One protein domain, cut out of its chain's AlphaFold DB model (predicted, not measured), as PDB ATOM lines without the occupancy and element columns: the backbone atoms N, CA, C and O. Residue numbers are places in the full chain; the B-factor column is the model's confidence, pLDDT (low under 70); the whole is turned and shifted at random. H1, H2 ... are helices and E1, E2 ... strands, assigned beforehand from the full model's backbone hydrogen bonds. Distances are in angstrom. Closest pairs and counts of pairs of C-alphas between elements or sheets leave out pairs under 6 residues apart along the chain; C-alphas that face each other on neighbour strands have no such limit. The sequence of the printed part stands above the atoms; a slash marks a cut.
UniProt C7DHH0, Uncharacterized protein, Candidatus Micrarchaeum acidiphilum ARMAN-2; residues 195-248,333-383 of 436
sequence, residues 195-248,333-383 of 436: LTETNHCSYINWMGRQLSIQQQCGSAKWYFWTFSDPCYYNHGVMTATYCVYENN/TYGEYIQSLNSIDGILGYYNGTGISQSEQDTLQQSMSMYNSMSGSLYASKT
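Overview. This is residues 195 to 248 and 333 to 383 of the 436 residues of an uncharacterized protein of Candidatus Micrarchaeum acidiphilum ARMAN-2 (UniProt C7DHH0). A small sheet of three strands has a long helical hairpin, H2 and H3, over one face and the short helix H1 over the other. H3 runs along the strands, H2 reaches the sheet with its residues 344 to 351, and the long links between E1 and H1 and between E2 and E3 lie toward the end of the rod opposite Thr 383. The printed part has 105 residues, with three named helices and three named strands in the order E1 H1 E2 E3 H2 H3; the sheet is ordered E1, E3, E2, all antiparallel. The class is mixed, helices and strands. The whole is only just loose, close to compact, with a radius of gyration of the C-alphas of 15.7 A, and it spans 56 by 26 by 21 A.

Along the chain. The inner strand E3, residues 240 to 248, measures 25.5 A from first to last C-alpha. The edge strands are E1, residues 195 to 201, 20.3 A, beginning with C-alpha 195 at (3.622, 22.729, 40.864), and E2, residues 222 to 226, 13.7 A. H1 is residues 213 to 217, 5.6 A. H2, residues 333 to 351, is 27.2 A long; H3, residues 358 to 380, is 32.0 A long and ends with C-alpha 380 at (-12.436, 23.249, 38.318).

Arrangement. E1 and E3 are antiparallel at 157 degrees, with N 198 and O 243 within hydrogen-bond range at 3.0 A. E3 and E2, a hairpin, are antiparallel at 157 degrees, with N 242 and O 224 within range at 2.9 A. E1, H1 and E2 form a split strand-helix-strand unit, two strands running the same way with E3 between them; its crossover is right-handed. H3 is on the sheet at a height of 9.8 A, along the strands, at 19 degrees to E1 on the local plane; its closest C-alphas to E1 are those of Asn 372 and Leu 195, 6.6 A. H2, on the same face, lies over E2, slantwise at 52 degrees on the local plane; the closest C-alphas are those of Tyr 351 and Phe 224, 6.4 A. H2 and H3 touch, closest at the C-alphas of Ser 340 and Tyr 371, 5.5 A, with a shallow tilt of 29 degrees, opposite ways. H1 is on the opposite face, at a height of 8.6 A, and is apart from H2 and H3. In H1, H2 and H3 every O i to N i+4 pair is within hydrogen-bond range.

Size, cuts and confidence. The C-alphas farthest apart, those of Met 207 and Thr 383, are 57.3 A apart. Residues 249 to 332 are not printed; C-alphas 248 and 333 are 19.7 A apart across the cut. The links E1 to H1 and E2 to E3 are long. The mean pLDDT of the printed part is 80.6; residues 228 to 238, 248 and 380 to 383 are under 70.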
ATOM      1  N   LEU A 195       2.316  22.410  40.305       87.31
ATOM      2  CA  LEU A 195       3.622  22.729  40.864       87.31
ATOM      3  C   LEU A 195       3.450  23.263  42.284       87.31
ATOM      4  O   LEU A 195       2.621  24.138  42.529       87.31
ATOM      5  N   THR A 196       4.242  22.749  43.219       86.62
ATOM      6  CA  THR A 196       4.370  23.308  44.570       86.62
ATOM      7  C   THR A 196       5.801  23.753  44.801       86.62
ATOM      8  O   THR A 196       6.732  23.034  44.442       86.62
ATOM      9  N   GLU A 197       5.974  24.914  45.423       83.25
ATOM     10  CA  GLU A 197       7.282  25.501  45.701       83.25
ATOM     11  C   GLU A 197       7.605  25.480  47.196       83.25
ATOM     12  O   GLU A 197       6.725  25.636  48.047       83.25
ATOM     13  N   THR A 198       8.884  25.306  47.513       84.31
ATOM     14  CA  THR A 198       9.442  25.622  48.827       84.31
ATOM     15  C   THR A 198      10.734  26.405  48.653       84.31
ATOM     16  O   THR A 198      11.484  26.202  47.695       84.31
ATOM     17  N   ASN A 199      11.001  27.313  49.587       84.06
ATOM     18  CA  ASN A 199      12.257  28.040  49.658       84.06
ATOM     19  C   ASN A 199      12.851  27.932  51.059       84.06
ATOM     20  O   ASN A 199      12.149  27.767  52.058       84.06
ATOM     21  N   HIS A 200      14.173  27.969  51.126       84.19
ATOM     22  CA  HIS A 200      14.891  28.035  52.385       84.19
ATOM     23  C   HIS A 200      16.296  28.580  52.151       84.19
ATOM     24  O   HIS A 200      16.825  28.552  51.042       84.19
ATOM     25  N   CYS A 201      16.949  29.033  53.215       84.62
ATOM     26  CA  CYS A 201      18.354  29.405  53.115       84.62
ATOM     27  C   CYS A 201      19.225  28.196  52.816       84.62
ATOM     28  O   CYS A 201      19.016  27.124  53.393       84.62
ATOM     29  N   SER A 202      20.197  28.365  51.915       84.69
ATOM     30  CA  SER A 202      21.042  27.258  51.484       84.69
ATOM     31  C   SER A 202      21.768  26.641  52.678       84.69
ATOM     32  O   SER A 202      22.558  27.302  53.356       84.69
ATOM     33  N   TYR A 203      21.505  25.361  52.937       83.69
ATOM     34  CA  TYR A 203      22.134  24.653  54.044       83.69
ATOM     35  C   TYR A 203      23.609  24.408  53.750       83.69
ATOM     36  O   TYR A 203      23.988  24.116  52.614       83.69
ATOM     37  N   ILE A 204      24.439  24.472  54.788       81.50
ATOM     38  CA  ILE A 204      25.880  24.225  54.713       81.50
ATOM     39  C   ILE A 204      26.276  23.043  55.591       81.50
ATOM     40  O   ILE A 204      25.654  22.766  56.616       81.50
ATOM     41  N   ASN A 205      27.339  22.346  55.203       82.06
ATOM     42  CA  ASN A 205      27.994  21.374  56.064       82.06
ATOM     43  C   ASN A 205      28.898  22.066  57.098       82.06
ATOM     44  O   ASN A 205      29.124  23.276  57.070       82.06
ATOM     45  N   TRP A 206      29.480  21.263  57.988       80.44
ATOM     46  CA  TRP A 206      30.394  21.725  59.035       80.44
ATOM     47  C   TRP A 206      31.666  22.425  58.509       80.44
ATOM     48  O   TRP A 206      32.307  23.149  59.262       80.44
ATOM     49  N   MET A 207      32.027  22.239  57.232       79.19
ATOM     50  CA  MET A 207      33.141  22.935  56.571       79.19
ATOM     51  C   MET A 207      32.715  24.257  55.902       79.19
ATOM     52  O   MET A 207      33.509  24.851  55.174       79.19
ATOM     53  N   GLY A 208      31.465  24.698  56.072       72.25
ATOM     54  CA  GLY A 208      30.944  25.912  55.440       72.25
ATOM     55  C   GLY A 208      30.652  25.776  53.942       72.25
ATOM     56  O   GLY A 208      30.471  26.782  53.263       72.25
ATOM     57  N   ARG A 209      30.614  24.551  53.399       77.38
ATOM     58  CA  ARG A 209      30.242  24.305  51.996       77.38
ATOM     59  C   ARG A 209      28.755  24.005  51.900       77.38
ATOM     60  O   ARG A 209      28.243  23.258  52.730       77.38
ATOM     61  N   GLN A 210      28.082  24.528  50.877       76.75
ATOM     62  CA  GLN A 210      26.676  24.213  50.617       76.75
ATOM     63  C   GLN A 210      26.460  22.695  50.484       76.75
ATOM     64  O   GLN A 210      27.278  21.987  49.890       76.75
ATOM     65  N   LEU A 211      25.365  22.200  51.065       83.94
ATOM     66  CA  LEU A 211      24.928  20.812  50.919       83.94
ATOM     67  C   LEU A 211      24.519  20.525  49.472       83.94
ATOM     68  O   LEU A 211      24.186  21.437  48.715       83.94
ATOM     69  N   SER A 212      24.520  19.253  49.069       82.81
ATOM     70  CA  SER A 212      24.063  18.902  47.723       82.81
ATOM     71  C   SER A 212      22.573  19.191  47.559       82.81
ATOM     72  O   SER A 212      21.808  19.171  48.526       82.81
ATOM     73  N   ILE A 213      22.132  19.411  46.323       81.88
ATOM     74  CA  ILE A 213      20.724  19.711  46.076       81.88
ATOM     75  C   ILE A 213      19.792  18.561  46.476       81.88
ATOM     76  O   ILE A 213      18.693  18.804  46.953       81.88
ATOM     77  N   GLN A 214      20.245  17.307  46.394       84.19
ATOM     78  CA  GLN A 214      19.468  16.158  46.866       84.19
ATOM     79  C   GLN A 214      19.221  16.218  48.380       84.19
ATOM     80  O   GLN A 214      18.182  15.769  48.849       84.19
ATOM     81  N   GLN A 215      20.154  16.785  49.151       85.19
ATOM     82  CA  GLN A 215      19.985  16.983  50.594       85.19
ATOM     83  C   GLN A 215      19.129  18.211  50.919       85.19
ATOM     84  O   GLN A 215      18.450  18.213  51.940       85.19
ATOM     85  N   GLN A 216      19.170  19.241  50.072       87.50
ATOM     86  CA  GLN A 216      18.410  20.477  50.273       87.50
ATOM     87  C   GLN A 216      16.948  20.342  49.816       87.50
ATOM     88  O   GLN A 216      16.037  20.669  50.566       87.50
ATOM     89  N   CYS A 217      16.724  19.788  48.625       88.62
ATOM     90  CA  CYS A 217      15.421  19.727  47.968       88.62
ATOM     91  C   CYS A 217      14.807  18.317  47.893       88.62
ATOM     92  O   CYS A 217      13.662  18.177  47.462       88.62
ATOM     93  N   GLY A 218      15.519  17.257  48.287       89.38
ATOM     94  CA  GLY A 218      14.991  15.890  48.238       89.38
ATOM     95  C   GLY A 218      14.592  15.469  46.818       89.38
ATOM     96  O   GLY A 218      15.438  15.393  45.930       89.38
ATOM     97  N   SER A 219      13.300  15.194  46.616       87.62
ATOM     98  CA  SER A 219      12.708  14.752  45.344       87.62
ATOM     99  C   SER A 219      12.154  15.891  44.475       87.62
ATOM    100  O   SER A 219      11.216  15.669  43.710       87.62
ATOM    101  N   ALA A 220      12.666  17.115  44.618       88.94
ATOM    102  CA  ALA A 220      12.270  18.217  43.744       88.94
ATOM    103  C   ALA A 220      12.588  17.899  42.280       88.94
ATOM    104  O   ALA A 220      13.613  17.287  41.964       88.94
ATOM    105  N   LYS A 221      11.698  18.330  41.387       89.62
ATOM    106  CA  LYS A 221      11.841  18.140  39.944       89.62
ATOM    107  C   LYS A 221      12.792  19.181  39.351       89.62
ATOM    108  O   LYS A 221      13.640  18.830  38.532       89.62
ATOM    109  N   TRP A 222      12.692  20.423  39.827       91.81
ATOM    110  CA  TRP A 222      13.573  21.533  39.459       91.81
ATOM    111  C   TRP A 222      14.061  22.286  40.692       91.81
ATOM    112  O   TRP A 222      13.410  22.281  41.741       91.81
ATOM    113  N   TYR A 223      15.212  22.936  40.556       90.75
ATOM    114  CA  TYR A 223      15.843  23.693  41.629       90.75
ATOM    115  C   TYR A 223      16.712  24.834  41.096       90.75
ATOM    116  O   TYR A 223      17.276  24.724  40.011       90.75
ATOM    117  N   PHE A 224      16.866  25.909  41.869       89.31
ATOM    118  CA  PHE A 224      17.734  27.047  41.533       89.31
ATOM    119  C   PHE A 224      18.128  27.843  42.788       89.31
ATOM    120  O   PHE A 224      17.524  27.685  43.852       89.31
ATOM    121  N   TRP A 225      19.160  28.684  42.673       85.75
ATOM    122  CA  TRP A 225      19.638  29.548  43.763       85.75
ATOM    123  C   TRP A 225      19.337  31.020  43.498       85.75
ATOM    124  O   TRP A 225      19.655  31.519  42.427       85.75
ATOM    125  N   THR A 226      18.838  31.752  44.491       83.75
ATOM    126  CA  THR A 226      18.708  33.216  44.407       83.75
ATOM    127  C   THR A 226      19.837  33.871  45.195       83.75
ATOM    128  O   THR A 226      19.957  33.645  46.398       83.75
ATOM    129  N   PHE A 227      20.671  34.686  44.538       73.06
ATOM    130  CA  PHE A 227      21.873  35.289  45.147       73.06
ATOM    131  C   PHE A 227      21.641  36.616  45.887       73.06
ATOM    132  O   PHE A 227      22.563  37.139  46.512       73.06
ATOM    133  N   SER A 228      20.437  37.180  45.790       64.69
ATOM    134  CA  SER A 228      20.067  38.483  46.360       64.69
ATOM    135  C   SER A 228      18.997  38.402  47.455       64.69
ATOM    136  O   SER A 228      18.474  39.438  47.858       64.69
ATOM    137  N   ASP A 229      18.664  37.201  47.930       63.88
ATOM    138  CA  ASP A 229      17.601  36.979  48.917       63.88
ATOM    139  C   ASP A 229      18.201  37.006  50.346       63.88
ATOM    140  O   ASP A 229      19.171  36.280  50.612       63.88
ATOM    141  N   PRO A 230      17.721  37.861  51.274       62.19
ATOM    142  CA  PRO A 230      18.274  37.957  52.623       62.19
ATOM    143  C   PRO A 230      18.112  36.649  53.405       62.19
ATOM    144  O   PRO A 230      17.063  36.354  53.973       62.19
ATOM    145  N   CYS A 231      19.206  35.898  53.504       69.88
ATOM    146  CA  CYS A 231      19.261  34.639  54.225       69.88
ATOM    147  C   CYS A 231      20.081  34.746  55.511       69.88
ATOM    148  O   CYS A 231      21.305  34.636  55.519       69.88
ATOM    149  N   TYR A 232      19.389  34.959  56.631       54.75
ATOM    150  CA  TYR A 232      20.014  35.107  57.944       54.75
ATOM    151  C   TYR A 232      19.977  33.796  58.729       54.75
ATOM    152  O   TYR A 232      19.177  33.611  59.642       54.75
ATOM    153  N   TYR A 233      20.903  32.896  58.406       51.97
ATOM    154  CA  TYR A 233      21.439  31.976  59.409       51.97
ATOM    155  C   TYR A 233      22.829  32.461  59.823       51.97
ATOM    156  O   TYR A 233      23.542  33.066  59.024       51.97
ATOM    157  N   ASN A 234      23.227  32.182  61.067       47.19
ATOM    158  CA  ASN A 234      24.468  32.634  61.724       47.19
ATOM    159  C   ASN A 234      25.800  32.255  61.017       47.19
ATOM    160  O   ASN A 234      26.865  32.408  61.610       47.19
ATOM    161  N   HIS A 235      25.778  31.765  59.770       49.28
ATOM    162  CA  HIS A 235      26.931  31.213  59.057       49.28
ATOM    163  C   HIS A 235      26.992  31.544  57.544       49.28
ATOM    164  O   HIS A 235      27.337  30.694  56.732       49.28
ATOM    165  N   GLY A 236      26.748  32.802  57.163       51.38
ATOM    166  CA  GLY A 236      27.516  33.435  56.074       51.38
ATOM    167  C   GLY A 236      27.195  33.088  54.612       51.38
ATOM    168  O   GLY A 236      28.053  33.332  53.766       51.38
ATOM    169  N   VAL A 237      26.007  32.579  54.273       59.50
ATOM    170  CA  VAL A 237      25.598  32.413  52.862       59.50
ATOM    171  C   VAL A 237      24.446  33.360  52.530       59.50
ATOM    172  O   VAL A 237      23.423  33.333  53.201       59.50
ATOM    173  N   MET A 238      24.602  34.174  51.481       67.94
ATOM    174  CA  MET A 238      23.567  35.108  50.997       67.94
ATOM    175  C   MET A 238      22.671  34.494  49.909       67.94
ATOM    176  O   MET A 238      22.135  35.209  49.072       67.94
ATOM    177  N   THR A 239      22.558  33.163  49.877       76.19
ATOM    178  CA  THR A 239      21.771  32.455  48.860       76.19
ATOM    179  C   THR A 239      20.582  31.731  49.473       76.19
ATOM    180  O   THR A 239      20.733  30.981  50.443       76.19
ATOM    181  N   ALA A 240      19.415  31.901  48.859       84.88
ATOM    182  CA  ALA A 240      18.255  31.049  49.083       84.88
ATOM    183  C   ALA A 240      18.240  29.921  48.041       84.88
ATOM    184  O   ALA A 240      18.531  30.143  46.867       84.88
ATOM    185  N   THR A 241      17.915  28.708  48.477       87.56
ATOM    186  CA  THR A 241      17.645  27.564  47.606       87.56
ATOM    187  C   THR A 241      16.137  27.474  47.391       87.56
ATOM    188  O   THR A 241      15.376  27.434  48.360       87.56
ATOM    189  N   TYR A 242      15.715  27.424  46.130       88.19
ATOM    190  CA  TYR A 242      14.327  27.200  45.730       88.19
ATOM    191  C   TYR A 242      14.173  25.795  45.154       88.19
ATOM    192  O   TYR A 242      14.979  25.353  44.331       88.19
ATOM    193  N   CYS A 243      13.123  25.106  45.588       90.56
ATOM    194  CA  CYS A 243      12.807  23.737  45.206       90.56
ATOM    195  C   CYS A 243      11.385  23.692  44.631       90.56
ATOM    196  O   CYS A 243      10.429  24.107  45.291       90.56
ATOM    197  N   VAL A 244      11.232  23.168  43.413       91.31
ATOM    198  CA  VAL A 244       9.933  23.026  42.736       91.31
ATOM    199  C   VAL A 244       9.585  21.548  42.606       91.31
ATOM    200  O   VAL A 244      10.350  20.752  42.053       91.31
ATOM    201  N   TYR A 245       8.411  21.178  43.106       89.94
ATOM    202  CA  TYR A 245       7.898  19.811  43.116       89.94
ATOM    203  C   TYR A 245       6.691  19.674  42.197       89.94
ATOM    204  O   TYR A 245       5.819  20.543  42.168       89.94
ATOM    205  N   GLU A 246       6.603  18.535  41.520       86.56
ATOM    206  CA  GLU A 246       5.381  18.082  40.860       86.56
ATOM    207  C   GLU A 246       4.461  17.437  41.901       86.56
ATOM    208  O   GLU A 246       4.746  16.366  42.442       86.56
ATOM    209  N   ASN A 247       3.350  18.100  42.198       77.94
ATOM    210  CA  ASN A 247       2.279  17.550  43.003       77.94
ATOM    211  C   ASN A 247       1.249  16.888  42.080       77.94
ATOM    212  O   ASN A 247       0.504  17.551  41.349       77.94
ATOM    213  N   ASN A 248       1.227  15.559  42.109       65.56
ATOM    214  CA  ASN A 248       0.313  14.758  41.310       65.56
ATOM    215  C   ASN A 248      -1.068  14.743  41.973       65.56
ATOM    216  O   ASN A 248      -1.354  13.895  42.819       65.56
ATOM    217  N   THR A 333      -9.090  25.456  25.926       72.31
ATOM    218  CA  THR A 333      -8.609  25.432  27.319       72.31
ATOM    219  C   THR A 333      -7.524  24.376  27.518       72.31
ATOM    220  O   THR A 333      -6.543  24.603  28.223       72.31
ATOM    221  N   TYR A 334      -7.660  23.220  26.862       74.81
ATOM    222  CA  TYR A 334      -6.591  22.225  26.833       74.81
ATOM    223  C   TYR A 334      -5.339  22.746  26.104       74.81
ATOM    224  O   TYR A 334      -4.223  22.550  26.584       74.81
ATOM    225  N   GLY A 335      -5.516  23.451  24.982       76.19
ATOM    226  CA  GLY A 335      -4.426  24.094  24.247       76.19
ATOM    227  C   GLY A 335      -3.655  25.109  25.095       76.19
ATOM    228  O   GLY A 335      -2.427  25.059  25.132       76.19
ATOM    229  N   GLU A 336      -4.359  25.969  25.836       80.44
ATOM    230  CA  GLU A 336      -3.770  26.942  26.770       80.44
ATOM    231  C   GLU A 336      -2.956  26.257  27.880       80.44
ATOM    232  O   GLU A 336      -1.848  26.692  28.208       80.44
ATOM    233  N   TYR A 337      -3.463  25.146  28.422       81.69
ATOM    234  CA  TYR A 337      -2.736  24.338  29.399       81.69
ATOM    235  C   TYR A 337      -1.471  23.708  28.814       81.69
ATOM    236  O   TYR A 337      -0.408  23.850  29.411       81.69
ATOM    237  N   ILE A 338      -1.546  23.051  27.651       81.00
ATOM    238  CA  ILE A 338      -0.372  22.417  27.028       81.00
ATOM    239  C   ILE A 338       0.683  23.455  26.652       81.00
ATOM    240  O   ILE A 338       1.875  23.224  26.846       81.00
ATOM    241  N   GLN A 339       0.264  24.620  26.156       85.00
ATOM    242  CA  GLN A 339       1.184  25.720  25.891       85.00
ATOM    243  C   GLN A 339       1.870  26.193  27.179       85.00
ATOM    244  O   GLN A 339       3.088  26.370  27.191       85.00
ATOM    245  N   SER A 340       1.111  26.342  28.268       85.88
ATOM    246  CA  SER A 340       1.648  26.735  29.576       85.88
ATOM    247  C   SER A 340       2.587  25.673  30.158       85.88
ATOM    248  O   SER A 340       3.630  26.025  30.701       85.88
ATOM    249  N   LEU A 341       2.261  24.385  30.001       85.44
ATOM    250  CA  LEU A 341       3.088  23.251  30.422       85.44
ATOM    251  C   LEU A 341       4.431  23.238  29.682       85.44
ATOM    252  O   LEU A 341       5.485  23.235  30.305       85.44
ATOM    253  N   ASN A 342       4.403  23.306  28.350       84.56
ATOM    254  CA  ASN A 342       5.627  23.330  27.545       84.56
ATOM    255  C   ASN A 342       6.489  24.562  27.862       84.56
ATOM    256  O   ASN A 342       7.716  24.479  27.887       84.56
ATOM    257  N   SER A 343       5.845  25.707  28.112       86.00
ATOM    258  CA  SER A 343       6.538  26.931  28.501       86.00
ATOM    259  C   SER A 343       7.206  26.791  29.867       86.00
ATOM    260  O   SER A 343       8.367  27.176  30.007       86.00
ATOM    261  N   ILE A 344       6.506  26.251  30.873       88.31
ATOM    262  CA  ILE A 344       7.057  26.154  32.227       88.31
ATOM    263  C   ILE A 344       8.164  25.102  32.317       88.31
ATOM    264  O   ILE A 344       9.190  25.384  32.929       88.31
ATOM    265  N   ASP A 345       8.026  23.963  31.633       85.81
ATOM    266  CA  ASP A 345       9.072  22.935  31.555       85.81
ATOM    267  C   ASP A 345      10.356  23.487  30.925       85.81
ATOM    268  O   ASP A 345      11.458  23.239  31.421       85.81
ATOM    269  N   GLY A 346      10.226  24.275  29.851       84.94
ATOM    270  CA  GLY A 346      11.364  24.918  29.195       84.94
ATOM    271  C   GLY A 346      12.048  25.956  30.086       84.94
ATOM    272  O   GLY A 346      13.272  25.946  30.217       84.94
ATOM    273  N   ILE A 347      11.264  26.827  30.728       88.81
ATOM    274  CA  ILE A 347      11.780  27.894  31.593       88.81
ATOM    275  C   ILE A 347      12.429  27.311  32.861       88.81
ATOM    276  O   ILE A 347      13.569  27.653  33.180       88.81
ATOM    277  N   LEU A 348      11.743  26.412  33.575       89.81
ATOM    278  CA  LEU A 348      12.287  25.763  34.773       89.81
ATOM    279  C   LEU A 348      13.485  24.876  34.434       89.81
ATOM    280  O   LEU A 348      14.445  24.825  35.199       89.81
ATOM    281  N   GLY A 349      13.462  24.208  33.278       87.75
ATOM    282  CA  GLY A 349      14.587  23.433  32.767       87.75
ATOM    283  C   GLY A 349      15.822  24.290  32.480       87.75
ATOM    284  O   GLY A 349      16.928  23.875  32.818       87.75
ATOM    285  N   TYR A 350      15.642  25.488  31.911       89.19
ATOM    286  CA  TYR A 350      16.737  26.417  31.610       89.19
ATOM    287  C   TYR A 350      17.474  26.880  32.871       89.19
ATOM    288  O   TYR A 350      18.704  26.886  32.898       89.19
ATOM    289  N   TYR A 351      16.731  27.222  33.924       89.44
ATOM    290  CA  TYR A 351      17.311  27.702  35.180       89.44
ATOM    291  C   TYR A 351      17.705  26.583  36.151       89.44
ATOM    292  O   TYR A 351      18.278  26.863  37.208       89.44
ATOM    293  N   ASN A 352      17.444  25.321  35.808       88.94
ATOM    294  CA  ASN A 352      17.672  24.193  36.701       88.94
ATOM    295  C   ASN A 352      19.153  24.052  37.081       88.94
ATOM    296  O   ASN A 352      20.019  23.877  36.224       88.94
ATOM    297  N   GLY A 353      19.447  24.108  38.377       83.81
ATOM    298  CA  GLY A 353      20.811  24.080  38.899       83.81
ATOM    299  C   GLY A 353      21.659  25.273  38.483       83.81
ATOM    300  O   GLY A 353      22.886  25.185  38.485       83.81
ATOM    301  N   THR A 354      21.024  26.386  38.136       84.44
ATOM    302  CA  THR A 354      21.686  27.675  37.965       84.44
ATOM    303  C   THR A 354      21.313  28.586  39.122       84.44
ATOM    304  O   THR A 354      20.401  28.295  39.904       84.44
ATOM    305  N   GLY A 355      22.051  29.680  39.267       86.12
ATOM    306  CA  GLY A 355      21.623  30.731  40.163       86.12
ATOM    307  C   GLY A 355      21.192  31.967  39.390       86.12
ATOM    308  O   GLY A 355      21.730  32.264  38.324       86.12
ATOM    309  N   ILE A 356      20.202  32.646  39.945       87.12
ATOM    310  CA  ILE A 356      19.365  33.618  39.264       87.12
ATOM    311  C   ILE A 356      19.256  34.906  40.081       87.12
ATOM    312  O   ILE A 356      19.481  34.941  41.298       87.12
ATOM    313  N   SER A 357      18.931  35.985  39.384       86.75
ATOM    314  CA  SER A 357      18.577  37.279  39.958       86.75
ATOM    315  C   SER A 357      17.143  37.289  40.495       86.75
ATOM    316  O   SER A 357      16.311  36.467  40.111       86.75
ATOM    317  N   GLN A 358      16.820  38.279  41.335       79.62
ATOM    318  CA  GLN A 358      15.455  38.461  41.839       79.62
ATOM    319  C   GLN A 358      14.424  38.636  40.712       79.62
ATOM    320  O   GLN A 358      13.356  38.042  40.756       79.62
ATOM    321  N   SER A 359      14.750  39.391  39.657       85.50
ATOM    322  CA  SER A 359      13.833  39.596  38.526       85.50
ATOM    323  C   SER A 359      13.538  38.311  37.745       85.50
ATOM    324  O   SER A 359      12.430  38.124  37.239       85.50
ATOM    325  N   GLU A 360      14.519  37.412  37.639       89.38
ATOM    326  CA  GLU A 360      14.329  36.097  37.015       89.38
ATOM    327  C   GLU A 360      13.467  35.196  37.904       89.38
ATOM    328  O   GLU A 360      12.584  34.502  37.404       89.38
ATOM    329  N   GLN A 361      13.655  35.270  39.224       86.31
ATOM    330  CA  GLN A 361      12.808  34.577  40.189       86.31
ATOM    331  C   GLN A 361      11.350  35.048  40.119       86.31
ATOM    332  O   GLN A 361      10.443  34.218  40.064       86.31
ATOM    333  N   ASP A 362      11.107  36.358  40.083       84.75
ATOM    334  CA  ASP A 362       9.750  36.909  40.003       84.75
ATOM    335  C   ASP A 362       9.050  36.436  38.708       84.75
ATOM    336  O   ASP A 362       7.879  36.045  38.718       84.75
ATOM    337  N   THR A 363       9.798  36.373  37.599       87.19
ATOM    338  CA  THR A 363       9.322  35.841  36.308       87.19
ATOM    339  C   THR A 363       8.964  34.353  36.403       87.19
ATOM    340  O   THR A 363       7.935  33.916  35.870       87.19
ATOM    341  N   LEU A 364       9.785  33.565  37.104       88.56
ATOM    342  CA  LEU A 364       9.529  32.148  37.362       88.56
ATOM    343  C   LEU A 364       8.256  31.945  38.183       88.56
ATOM    344  O   LEU A 364       7.398  31.153  37.793       88.56
ATOM    345  N   GLN A 365       8.093  32.690  39.278       86.75
ATOM    346  CA  GLN A 365       6.907  32.614  40.131       86.75
ATOM    347  C   GLN A 365       5.633  32.994  39.375       86.75
ATOM    348  O   GLN A 365       4.623  32.294  39.477       86.75
ATOM    349  N   GLN A 366       5.680  34.047  38.556       87.31
ATOM    350  CA  GLN A 366       4.548  34.442  37.721       87.31
ATOM    351  C   GLN A 366       4.167  33.341  36.721       87.31
ATOM    352  O   GLN A 366       2.987  33.016  36.576       87.31
ATOM    353  N   SER A 367       5.159  32.724  36.075       88.88
ATOM    354  CA  SER A 367       4.943  31.647  35.103       88.88
ATOM    355  C   SER A 367       4.368  30.388  35.766       88.88
ATOM    356  O   SER A 367       3.411  29.803  35.258       88.88
ATOM    357  N   MET A 368       4.885  30.000  36.938       88.69
ATOM    358  CA  MET A 368       4.351  28.880  37.723       88.69
ATOM    359  C   MET A 368       2.928  29.155  38.221       88.69
ATOM    360  O   MET A 368       2.076  28.270  38.172       88.69
ATOM    361  N   SER A 369       2.642  30.382  38.670       87.56
ATOM    362  CA  SER A 369       1.299  30.795  39.093       87.56
ATOM    363  C   SER A 369       0.300  30.725  37.935       87.56
ATOM    364  O   SER A 369      -0.793  30.182  38.096       87.56
ATOM    365  N   MET A 370       0.696  31.184  36.743       87.25
ATOM    366  CA  MET A 370      -0.115  31.073  35.530       87.25
ATOM    367  C   MET A 370      -0.366  29.608  35.157       87.25
ATOM    368  O   MET A 370      -1.518  29.230  34.948       87.25
ATOM    369  N   TYR A 371       0.673  28.765  35.157       89.31
ATOM    370  CA  TYR A 371       0.538  27.322  34.939       89.31
ATOM    371  C   TYR A 371      -0.459  26.686  35.922       89.31
ATOM    372  O   TYR A 371      -1.412  26.026  35.505       89.31
ATOM    373  N   ASN A 372      -0.288  26.947  37.221       87.75
ATOM    374  CA  ASN A 372      -1.161  26.430  38.275       87.75
ATOM    375  C   ASN A 372      -2.596  26.971  38.177       87.75
ATOM    376  O   ASN A 372      -3.546  26.281  38.547       87.75
ATOM    377  N   SER A 373      -2.782  28.191  37.669       86.12
ATOM    378  CA  SER A 373      -4.102  28.761  37.391       86.12
ATOM    379  C   SER A 373      -4.789  28.057  36.218       86.12
ATOM    380  O   SER A 373      -5.979  27.741  36.310       86.12
ATOM    381  N   MET A 374      -4.053  27.743  35.147       84.69
ATOM    382  CA  MET A 374      -4.582  27.012  33.988       84.69
ATOM    383  C   MET A 374      -4.925  25.561  34.341       84.69
ATOM    384  O   MET A 374      -6.030  25.101  34.051       84.69
ATOM    385  N   SER A 375      -4.038  24.853  35.046       80.62
ATOM    386  CA  SER A 375      -4.334  23.507  35.556       80.62
ATOM    387  C   SER A 375      -5.476  23.535  36.581       80.62
ATOM    388  O   SER A 375      -6.380  22.705  36.527       80.62
ATOM    389  N   GLY A 376      -5.510  24.548  37.457       77.38
ATOM    390  CA  GLY A 376      -6.623  24.902  38.350       77.38
ATOM    391  C   GLY A 376      -7.962  25.011  37.631       77.38
ATOM    392  O   GLY A 376      -8.948  24.410  38.051       77.38
ATOM    393  N   SER A 377      -7.981  25.741  36.520       75.75
ATOM    394  CA  SER A 377      -9.172  25.967  35.700       75.75
ATOM    395  C   SER A 377      -9.634  24.691  34.997       75.75
ATOM    396  O   SER A 377     -10.835  24.420  34.965       75.75
ATOM    397  N   LEU A 378      -8.704  23.859  34.513       75.62
ATOM    398  CA  LEU A 378      -9.024  22.528  33.987       75.62
ATOM    399  C   LEU A 378      -9.645  21.627  35.055       75.62
ATOM    400  O   LEU A 378     -10.661  20.984  34.801       75.62
ATOM    401  N   TYR A 379      -9.084  21.622  36.262       70.50
ATOM    402  CA  TYR A 379      -9.593  20.829  37.380       70.50
ATOM    403  C   TYR A 379     -10.953  21.322  37.899       70.50
ATOM    404  O   TYR A 379     -11.793  20.529  38.320       70.50
ATOM    405  N   ALA A 380     -11.182  22.636  37.886       66.62
ATOM    406  CA  ALA A 380     -12.436  23.249  38.318       66.62
ATOM    407  C   ALA A 380     -13.527  23.242  37.234       66.62
ATOM    408  O   ALA A 380     -14.681  23.569  37.535       66.62
ATOM    409  N   SER A 381     -13.184  22.892  35.988       62.06
ATOM    410  CA  SER A 381     -14.140  22.852  34.886       62.06
ATOM    411  C   SER A 381     -15.272  21.865  35.199       62.06
ATOM    412  O   SER A 381     -15.063  20.701  35.547       62.06
ATOM    413  N   LYS A 382     -16.509  22.369  35.166       53.31
ATOM    414  CA  LYS A 382     -17.706  21.550  35.370       53.31
ATOM    415  C   LYS A 382     -18.006  20.779  34.095       53.31
ATOM    416  O   LYS A 382     -17.782  21.280  32.998       53.31
ATOM    417  N   THR A 383     -18.571  19.591  34.274       54.44
ATOM    418  CA  THR A 383     -19.055  18.706  33.220       54.44
ATOM    419  C   THR A 383     -19.797  19.470  32.120       54.44
ATOM    420  O   THR A 383     -20.937  19.887  32.311       54.44
TER     421      THR A 383